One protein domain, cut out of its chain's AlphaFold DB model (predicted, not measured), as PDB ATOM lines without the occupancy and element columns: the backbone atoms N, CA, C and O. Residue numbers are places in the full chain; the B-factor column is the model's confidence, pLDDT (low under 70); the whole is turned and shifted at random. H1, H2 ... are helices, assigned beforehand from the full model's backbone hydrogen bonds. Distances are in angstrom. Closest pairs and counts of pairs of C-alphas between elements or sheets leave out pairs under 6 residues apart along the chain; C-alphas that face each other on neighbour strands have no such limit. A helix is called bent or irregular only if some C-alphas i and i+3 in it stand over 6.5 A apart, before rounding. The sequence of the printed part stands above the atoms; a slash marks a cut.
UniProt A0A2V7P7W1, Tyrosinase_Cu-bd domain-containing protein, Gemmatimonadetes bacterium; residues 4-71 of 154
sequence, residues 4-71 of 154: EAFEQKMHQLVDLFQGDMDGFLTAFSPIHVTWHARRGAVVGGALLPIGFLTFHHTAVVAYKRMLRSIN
ATOM      1  N   GLU A   4      45.867 -37.842  10.899       73.62
ATOM      2  CA  GLU A   4      45.639 -36.457  10.467       73.62
ATOM      3  C   GLU A   4      44.786 -36.366   9.195       73.62
ATOM      4  O   GLU A   4      43.857 -35.569   9.118       73.62
ATOM      5  N   ALA A   5      45.041 -37.231   8.207       79.06
ATOM      6  CA  ALA A   5      44.248 -37.273   6.978       79.06
ATOM      7  C   ALA A   5      42.794 -37.696   7.252       79.06
ATOM      8  O   ALA A   5      41.868 -37.212   6.599       79.06
ATOM      9  N   PHE A   6      42.578 -38.583   8.228       84.12
ATOM     10  CA  PHE A   6      41.233 -38.945   8.669       84.12
ATOM     11  C   PHE A   6      40.544 -37.781   9.391       84.12
ATOM     12  O   PHE A   6      39.403 -37.465   9.069       84.12
ATOM     13  N   GLU A   7      41.231 -37.109  10.313       84.44
ATOM     14  CA  GLU A   7      40.701 -35.937  11.016       84.44
ATOM     15  C   GLU A   7      40.310 -34.813  10.051       84.44
ATOM     16  O   GLU A   7      39.177 -34.325  10.096       84.44
ATOM     17  N   GLN A   8      41.186 -34.478   9.101       88.75
ATOM     18  CA  GLN A   8      40.895 -33.514   8.039       88.75
ATOM     19  C   GLN A   8      39.670 -33.929   7.222       88.75
ATOM     20  O   GLN A   8      38.790 -33.107   6.965       88.75
ATOM     21  N   LYS A   9      39.568 -35.213   6.850       90.06
ATOM     22  CA  LYS A   9      38.405 -35.714   6.116       90.06
ATOM     23  C   LYS A   9      37.118 -35.572   6.929       90.06
ATOM     24  O   LYS A   9      36.096 -35.187   6.367       90.06
ATOM     25  N   MET A  10      37.154 -35.837   8.233       92.75
ATOM     26  CA  MET A  10      35.988 -35.664   9.104       92.75
ATOM     27  C   MET A  10      35.570 -34.198   9.232       92.75
ATOM     28  O   MET A  10      34.373 -33.923   9.241       92.75
ATOM     29  N   HIS A  11      36.514 -33.255   9.282       92.94
ATOM     30  CA  HIS A  11      36.198 -31.824   9.235       92.94
ATOM     31  C   HIS A  11      35.529 -31.429   7.920       92.94
ATOM     32  O   HIS A  11      34.448 -30.850   7.952       92.94
ATOM     33  N   GLN A  12      36.085 -31.858   6.786       94.94
ATOM     34  CA  GLN A  12      35.485 -31.612   5.472       94.94
ATOM     35  C   GLN A  12      34.053 -32.151   5.372       94.94
ATOM     36  O   GLN A  12      33.195 -31.492   4.798       94.94
ATOM     37  N   LEU A  13      33.783 -33.343   5.919       96.06
ATOM     38  CA  LEU A  13      32.430 -33.904   5.921       96.06
ATOM     39  C   LEU A  13      31.465 -33.088   6.787       96.06
ATOM     40  O   LEU A  13      30.330 -32.877   6.378       96.06
ATOM     41  N   VAL A  14      31.901 -32.633   7.965       96.12
ATOM     42  CA  VAL A  14      31.070 -31.783   8.834       96.12
ATOM     43  C   VAL A  14      30.716 -30.472   8.136       96.12
ATOM     44  O   VAL A  14      29.559 -30.065   8.178       96.12
ATOM     45  N   ASP A  15      31.691 -29.835   7.491       95.56
ATOM     46  CA  ASP A  15      31.483 -28.550   6.822       95.56
ATOM     47  C   ASP A  15      30.594 -28.704   5.578       95.56
ATOM     48  O   ASP A  15      29.716 -27.879   5.335       95.56
ATOM     49  N   LEU A  16      30.774 -29.788   4.812       96.81
ATOM     50  CA  LEU A  16      29.990 -30.067   3.606       96.81
ATOM     51  C   LEU A  16      28.514 -30.361   3.906       96.81
ATOM     52  O   LEU A  16      27.644 -29.947   3.146       96.81
ATOM     53  N   PHE A  17      28.238 -31.094   4.984       97.00
ATOM     54  CA  PHE A  17      26.899 -31.586   5.311       97.00
ATOM     55  C   PHE A  17      26.249 -30.833   6.473       97.00
ATOM     56  O   PHE A  17      25.331 -31.352   7.098       97.00
ATOM     57  N   GLN A  18      26.704 -29.623   6.806       89.94
ATOM     58  CA  GLN A  18      26.145 -28.851   7.916       89.94
ATOM     59  C   GLN A  18      24.606 -28.765   7.827       89.94
ATOM     60  O   GLN A  18      24.054 -28.305   6.833       89.94
ATOM     61  N   GLY A  19      23.906 -29.197   8.883       90.69
ATOM     62  CA  GLY A  19      22.439 -29.262   8.906       90.69
ATOM     63  C   GLY A  19      21.819 -30.535   8.300       90.69
ATOM     64  O   GLY A  19      20.644 -30.793   8.544       90.69
ATOM     65  N   ASP A  20      22.595 -31.358   7.592       96.81
ATOM     66  CA  ASP A  20      22.184 -32.620   6.963       96.81
ATOM     67  C   ASP A  20      22.892 -33.826   7.612       96.81
ATOM     68  O   ASP A  20      23.969 -34.274   7.208       96.81
ATOM     69  N   MET A  21      22.274 -34.370   8.663       96.88
ATOM     70  CA  MET A  21      22.808 -35.545   9.362       96.88
ATOM     71  C   MET A  21      22.823 -36.798   8.480       96.88
ATOM     72  O   MET A  21      23.757 -37.595   8.575       96.88
ATOM     73  N   ASP A  22      21.815 -36.985   7.632       97.00
ATOM     74  CA  ASP A  22      21.690 -38.200   6.827       97.00
ATOM     75  C   ASP A  22      22.752 -38.233   5.725       97.00
ATOM     76  O   ASP A  22      23.395 -39.270   5.518       97.00
ATOM     77  N   GLY A  23      23.023 -37.089   5.089       97.50
ATOM     78  CA  GLY A  23      24.137 -36.919   4.159       97.50
ATOM     79  C   GLY A  23      25.490 -37.174   4.823       97.50
ATOM     80  O   GLY A  23      26.294 -37.962   4.311       97.50
ATOM     81  N   PHE A  24      25.715 -36.614   6.018       97.94
ATOM     82  CA  PHE A  24      26.933 -36.869   6.794       97.94
ATOM     83  C   PHE A  24      27.125 -38.358   7.110       97.94
ATOM     84  O   PHE A  24      28.203 -38.905   6.864       97.94
ATOM     85  N   LEU A  25      26.097 -39.036   7.636       97.50
ATOM     86  CA  LEU A  25      26.179 -40.458   7.983       97.50
ATOM     87  C   LEU A  25      26.389 -41.329   6.739       97.50
ATOM     88  O   LEU A  25      27.208 -42.249   6.762       97.50
ATOM     89  N   THR A  26      25.723 -41.002   5.633       97.44
ATOM     90  CA  THR A  26      25.909 -41.686   4.347       97.44
ATOM     91  C   THR A  26      27.350 -41.566   3.854       97.44
ATOM     92  O   THR A  26      27.956 -42.569   3.474       97.44
ATOM     93  N   ALA A  27      27.943 -40.371   3.930       96.19
ATOM     94  CA  ALA A  27      29.334 -40.140   3.539       96.19
ATOM     95  C   ALA A  27      30.352 -40.757   4.517       96.19
ATOM     96  O   ALA A  27      31.444 -41.163   4.109       96.19
ATOM     97  N   PHE A  28      30.005 -40.860   5.803       95.56
ATOM     98  CA  PHE A  28      30.849 -41.477   6.824       95.56
ATOM     99  C   PHE A  28      30.864 -43.012   6.743       95.56
ATOM    100  O   PHE A  28      31.913 -43.618   6.976       95.56
ATOM    101  N   SER A  29      29.749 -43.649   6.363       95.50
ATOM    102  CA  SER A  29      29.621 -45.115   6.262       95.50
ATOM    103  C   SER A  29      30.787 -45.808   5.538       95.50
ATOM    104  O   SER A  29      31.426 -46.671   6.149       95.50
ATOM    105  N   PRO A  30      31.173 -45.434   4.301       92.62
ATOM    106  CA  PRO A  30      32.283 -46.096   3.615       92.62
ATOM    107  C   PRO A  30      33.633 -45.915   4.328       92.62
ATOM    108  O   PRO A  30      34.479 -46.810   4.268       92.62
ATOM    109  N   ILE A  31      33.850 -44.799   5.035       90.62
ATOM    110  CA  ILE A  31      35.070 -44.567   5.827       90.62
ATOM    111  C   ILE A  31      35.099 -45.515   7.027       90.62
ATOM    112  O   ILE A  31      36.116 -46.166   7.273       90.62
ATOM    113  N   HIS A  32      33.974 -45.631   7.732       91.56
ATOM    114  CA  HIS A  32      33.799 -46.537   8.863       91.56
ATOM    115  C   HIS A  32      33.978 -48.009   8.457       91.56
ATOM    116  O   HIS A  32      34.762 -48.736   9.069       91.56
ATOM    117  N   VAL A  33      33.342 -48.432   7.361       90.75
ATOM    118  CA  VAL A  33      33.508 -49.778   6.789       90.75
ATOM    119  C   VAL A  33      34.966 -50.040   6.420       90.75
ATOM    120  O   VAL A  33      35.509 -51.088   6.765       90.75
ATOM    121  N   THR A  34      35.628 -49.084   5.766       86.38
ATOM    122  CA  THR A  34      37.038 -49.218   5.379       86.38
ATOM    123  C   THR A  34      37.951 -49.359   6.595       86.38
ATOM    124  O   THR A  34      38.882 -50.162   6.568       86.38
ATOM    125  N   TRP A  35      37.694 -48.605   7.666       84.56
ATOM    126  CA  TRP A  35      38.437 -48.720   8.921       84.56
ATOM    127  C   TRP A  35      38.304 -50.131   9.517       84.56
ATOM    128  O   TRP A  35      39.315 -50.773   9.801       84.56
ATOM    129  N   HIS A  36      37.082 -50.670   9.580       84.38
ATOM    130  CA  HIS A  36      36.833 -52.037  10.043       84.38
ATOM    131  C   HIS A  36      37.464 -53.111   9.138       84.38
ATOM    132  O   HIS A  36      38.043 -54.071   9.646       84.38
ATOM    133  N   ALA A  37      37.403 -52.950   7.814       78.81
ATOM    134  CA  ALA A  37      37.964 -53.907   6.856       78.81
ATOM    135  C   ALA A  37      39.501 -53.961   6.902       78.81
ATOM    136  O   ALA A  37      40.105 -55.011   6.691       78.81
ATOM    137  N   ARG A  38      40.157 -52.835   7.208       70.19
ATOM    138  CA  ARG A  38      41.623 -52.738   7.270       70.19
ATOM    139  C   ARG A  38      42.219 -53.121   8.621       70.19
ATOM    140  O   ARG A  38      43.442 -53.143   8.751       70.19
ATOM    141  N   ARG A  39      41.392 -53.493   9.603       58.56
ATOM    142  CA  ARG A  39      41.839 -53.999  10.913       58.56
ATOM    143  C   ARG A  39      42.707 -55.268  10.786       58.56
ATOM    144  O   ARG A  39      43.490 -55.541  11.686       58.56
ATOM    145  N   GLY A  40      42.634 -55.984   9.654       41.31
ATOM    146  CA  GLY A  40      43.512 -57.115   9.307       41.31
ATOM    147  C   GLY A  40      44.728 -56.791   8.420       41.31
ATOM    148  O   GLY A  40      45.534 -57.678   8.165       41.31
ATOM    149  N   ALA A  41      44.891 -55.553   7.939       36.22
ATOM    150  CA  ALA A  41      45.928 -55.192   6.969       36.22
ATOM    151  C   ALA A  41      46.523 -53.809   7.270       36.22
ATOM    152  O   ALA A  41      46.158 -52.855   6.598       36.22
ATOM    153  N   VAL A  42      47.401 -53.707   8.281       40.69
ATOM    154  CA  VAL A  42      48.461 -52.683   8.533       40.69
ATOM    155  C   VAL A  42      48.115 -51.178   8.348       40.69
ATOM    156  O   VAL A  42      48.928 -50.312   8.641       40.69
ATOM    157  N   VAL A  43      46.909 -50.775   7.950       39.00
ATOM    158  CA  VAL A  43      46.597 -49.410   7.505       39.00
ATOM    159  C   VAL A  43      45.198 -49.017   7.964       39.00
ATOM    160  O   VAL A  43      44.251 -48.957   7.184       39.00
ATOM    161  N   GLY A  44      45.084 -48.652   9.238       36.78
ATOM    162  CA  GLY A  44      43.879 -47.999   9.760       36.78
ATOM    163  C   GLY A  44      43.552 -48.315  11.210       36.78
ATOM    164  O   GLY A  44      42.404 -48.586  11.502       36.78
ATOM    165  N   GLY A  45      44.536 -48.296  12.110       39.22
ATOM    166  CA  GLY A  45      44.307 -48.498  13.550       39.22
ATOM    167  C   GLY A  45      45.384 -49.334  14.236       39.22
ATOM    168  O   GLY A  45      45.616 -49.148  15.421       39.22
ATOM    169  N   ALA A  46      46.100 -50.174  13.484       37.91
ATOM    170  CA  ALA A  46      47.116 -51.081  14.029       37.91
ATOM    171  C   ALA A  46      48.518 -50.461  14.219       37.91
ATOM    172  O   ALA A  46      49.360 -51.063  14.873       37.91
ATOM    173  N   LEU A  47      48.793 -49.276  13.655       39.94
ATOM    174  CA  LEU A  47      50.130 -48.654  13.715       39.94
ATOM    175  C   LEU A  47      50.321 -47.679  14.887       39.94
ATOM    176  O   LEU A  47      51.425 -47.186  15.088       39.94
ATOM    177  N   LEU A  48      49.273 -47.404  15.667       49.50
ATOM    178  CA  LEU A  48      49.380 -46.623  16.899       49.50
ATOM    179  C   LEU A  48      48.842 -47.464  18.057       49.50
ATOM    180  O   LEU A  48      47.742 -48.000  17.919       49.50
ATOM    181  N   PRO A  49      49.532 -47.524  19.211       58.50
ATOM    182  CA  PRO A  49      49.072 -48.296  20.367       58.50
ATOM    183  C   PRO A  49      47.651 -47.936  20.843       58.50
ATOM    184  O   PRO A  49      47.009 -48.732  21.516       58.50
ATOM    185  N   ILE A  50      47.150 -46.751  20.470       66.31
ATOM    186  CA  ILE A  50      45.825 -46.216  20.825       66.31
ATOM    187  C   ILE A  50      44.916 -45.944  19.608       66.31
ATOM    188  O   ILE A  50      43.975 -45.153  19.703       66.31
ATOM    189  N   GLY A  51      45.203 -46.545  18.447       78.56
ATOM    190  CA  GLY A  51      44.535 -46.235  17.173       78.56
ATOM    191  C   GLY A  51      43.013 -46.432  17.178       78.56
ATOM    192  O   GLY A  51      42.297 -45.700  16.493       78.56
ATOM    193  N   PHE A  52      42.510 -47.368  17.985       88.50
ATOM    194  CA  PHE A  52      41.079 -47.541  18.235       88.50
ATOM    195  C   PHE A  52      40.467 -46.293  18.887       88.50
ATOM    196  O   PHE A  52      39.500 -45.734  18.368       88.50
ATOM    197  N   LEU A  53      41.035 -45.823  20.000       91.25
ATOM    198  CA  LEU A  53      40.488 -44.693  20.754       91.25
ATOM    199  C   LEU A  53      40.579 -43.381  19.977       91.25
ATOM    200  O   LEU A  53      39.635 -42.592  20.001       91.25
ATOM    201  N   THR A  54      41.681 -43.147  19.260       88.50
ATOM    202  CA  THR A  54      41.850 -41.913  18.480       88.50
ATOM    203  C   THR A  54      40.879 -41.845  17.307       88.50
ATOM    204  O   THR A  54      40.271 -40.799  17.094       88.50
ATOM    205  N   PHE A  55      40.649 -42.953  16.595       89.56
ATOM    206  CA  PHE A  55      39.634 -43.008  15.540       89.56
ATOM    207  C   PHE A  55      38.234 -42.676  16.076       89.56
ATOM    208  O   PHE A  55      37.554 -41.791  15.549       89.56
ATOM    209  N   HIS A  56      37.817 -43.347  17.153       93.62
ATOM    210  CA  HIS A  56      36.488 -43.152  17.726       93.62
ATOM    211  C   HIS A  56      36.304 -41.746  18.303       93.62
ATOM    212  O   HIS A  56      35.236 -41.160  18.127       93.62
ATOM    213  N   HIS A  57      37.338 -41.175  18.925       94.88
ATOM    214  CA  HIS A  57      37.318 -39.790  19.393       94.88
ATOM    215  C   HIS A  57      37.021 -38.818  18.247       94.88
ATOM    216  O   HIS A  57      36.068 -38.042  18.321       94.88
ATOM    217  N   THR A  58      37.781 -38.900  17.153       93.56
ATOM    218  CA  THR A  58      37.604 -38.025  15.986       93.56
ATOM    219  C   THR A  58      36.208 -38.177  15.374       93.56
ATOM    220  O   THR A  58      35.546 -37.173  15.097       93.56
ATOM    221  N   ALA A  59      35.709 -39.410  15.226       95.50
ATOM    222  CA  ALA A  59      34.359 -39.664  14.722       95.50
ATOM    223  C   ALA A  59      33.271 -39.061  15.632       95.50
ATOM    224  O   ALA A  59      32.356 -38.390  15.152       95.50
ATOM    225  N   VAL A  60      33.388 -39.235  16.952       97.88
ATOM    226  CA  VAL A  60      32.433 -38.688  17.929       97.88
ATOM    227  C   VAL A  60      32.489 -37.161  17.981       97.88
ATOM    228  O   VAL A  60      31.444 -36.520  18.096       97.88
ATOM    229  N   VAL A  61      33.669 -36.545  17.871       97.12
ATOM    230  CA  VAL A  61      33.809 -35.081  17.799       97.12
ATOM    231  C   VAL A  61      33.098 -34.524  16.565       97.12
ATOM    232  O   VAL A  61      32.371 -33.533  16.686       97.12
ATOM    233  N   ALA A  62      33.259 -35.165  15.406       96.94
ATOM    234  CA  ALA A  62      32.570 -34.782  14.177       96.94
ATOM    235  C   ALA A  62      31.047 -34.940  14.307       96.94
ATOM    236  O   ALA A  62      30.303 -33.990  14.066       96.94
ATOM    237  N   TYR A  63      30.577 -36.081  14.811       97.88
ATOM    238  CA  TYR A  63      29.151 -36.313  15.040       97.88
ATOM    239  C   TYR A  63      28.540 -35.316  16.039       97.88
ATOM    240  O   TYR A  63      27.458 -34.779  15.812       97.88
ATOM    241  N   LYS A  64      29.259 -34.961  17.113       97.56
ATOM    242  CA  LYS A  64      28.841 -33.901  18.049       97.56
ATOM    243  C   LYS A  64      28.723 -32.534  17.371       97.56
ATOM    244  O   LYS A  64      27.859 -31.753  17.766       97.56
ATOM    245  N   ARG A  65      29.583 -32.212  16.396       97.19
ATOM    246  CA  ARG A  65      29.459 -30.977  15.595       97.19
ATOM    247  C   ARG A  65      28.199 -31.020  14.733       97.19
ATOM    248  O   ARG A  65      27.433 -30.062  14.767       97.19
ATOM    249  N   MET A  66      27.941 -32.149  14.075       97.81
ATOM    250  CA  MET A  66      26.720 -32.356  13.294       97.81
ATOM    251  C   MET A  66      25.459 -32.207  14.140       97.81
ATOM    252  O   MET A  66      24.590 -31.414  13.798       97.81
ATOM    253  N   LEU A  67      25.388 -32.870  15.296       96.94
ATOM    254  CA  LEU A  67      24.260 -32.742  16.221       96.94
ATOM    255  C   LEU A  67      24.006 -31.289  16.638       96.94
ATOM    256  O   LEU A  67      22.857 -30.857  16.667       96.94
ATOM    257  N   ARG A  68      25.061 -30.507  16.911       96.31
ATOM    258  CA  ARG A  68      24.914 -29.075  17.218       96.31
ATOM    259  C   ARG A  68      24.325 -28.286  16.052       96.31
ATOM    260  O   ARG A  68      23.498 -27.415  16.302       96.31
ATOM    261  N   SER A  69      24.710 -28.600  14.814       95.75
ATOM    262  CA  SER A  69      24.187 -27.913  13.620       95.75
ATOM    263  C   SER A  69      22.675 -28.089  13.429       95.75
ATOM    264  O   SER A  69      22.038 -27.227  12.839       95.75
ATOM    265  N   ILE A  70      22.100 -29.157  13.994       96.31
ATOM    266  CA  ILE A  70      20.660 -29.461  13.954       96.31
ATOM    267  C   ILE A  70      19.977 -29.338  15.328       96.31
ATOM    268  O   ILE A  70      18.888 -29.869  15.530       96.31
ATOM    269  N   ASN A  71      20.617 -28.670  16.296       96.38
ATOM    270  CA  ASN A  71      20.122 -28.488  17.668       96.38
ATOM    271  C   ASN A  71      19.698 -29.796  18.382       96.38
ATOM    272  O   ASN A  71      18.724 -29.842  19.136       96.38
TER     273      ASN A  71
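Overview. This is residues 4 to 71 of the 154 residues of the protein "Tyrosinase_Cu-bd domain-containing protein" of Gemmatimonadetes bacterium (UniProt A0A2V7P7W1). Three helices stand side by side in an up-and-down bundle, their centres making a triangle: H1 and H3 run the same way, and the longest helix, H2, runs against both. The bundle is unevenly formed, for H2 meets H1 and H3 with residues 21 to 28 alone, and residues 41 to 50 make a loop without a named element at the other end of H2. The printed part has 68 residues with three named helices, H1, H2 and H3 in that order, and no named strand, and its class is all helix. It is compact, with a radius of gyration of the C-alphas of 12.4 A, and elongated, spanning 36 by 19 by 16 A.

Arrangement. Begin with H1, residues 4 to 16, and look from it to H2, residues 21 to 40: the two touch, and their closest C-alphas, those of Leu 13 and Phe 24, are 6.3 A apart. Here H1 uses residues 13 to 14 alone and H2 residues 24 to 28 alone. They form a helical hairpin, running opposite ways at a shallow tilt of 18 degrees. Next find H3, residues 51 to 69, which touches H1 with residues 58 to 66 alone; the closest C-alphas are those of Met 10 and Ala 62, 6.2 A apart. H1 and H3 run the same way at a shallow tilt of 15 degrees. H2 and H3 only just touch, with 3 pairs of C-alphas within 8 A, between residues 21 to 24 and residues 66 to 67 alone; the closest are those of Met 21 and Met 66, 6.4 A apart. They too are a helical hairpin, opposite ways at a shallow tilt of 3 degrees, though the line of H2 is a rough one. In H1 and H3 every O i to N i+4 pair is within hydrogen-bond range; in H2 it is 13 of 16.

Along the chain. Find C-alpha 4 at (45.639, -36.457, 10.467); from there H1 runs 18.2 A to C-alpha 16. H2 starts at C-alpha 21, at (22.808, -35.545, 9.362), and covers 29.9 A to C-alpha 40. Look near residue 28 for its kink of 31 degrees; H2 is only just irregular, with C-alphas 37 and 40 6.9 A apart. H3 covers 27.6 A and ends at C-alpha 69, at (24.187, -27.913, 13.620).

Size, cuts and confidence. The two C-alphas farthest apart are those of Ala 41 and Asn 71, at 38.6 A. The printed part has no cut. The link from H1 to H2, 4 residues, is tight, and that from H2 to H3, 10 residues, is short. The mean pLDDT of the printed part is 83.9; look at residues 39 to 50 for the model's values under 70.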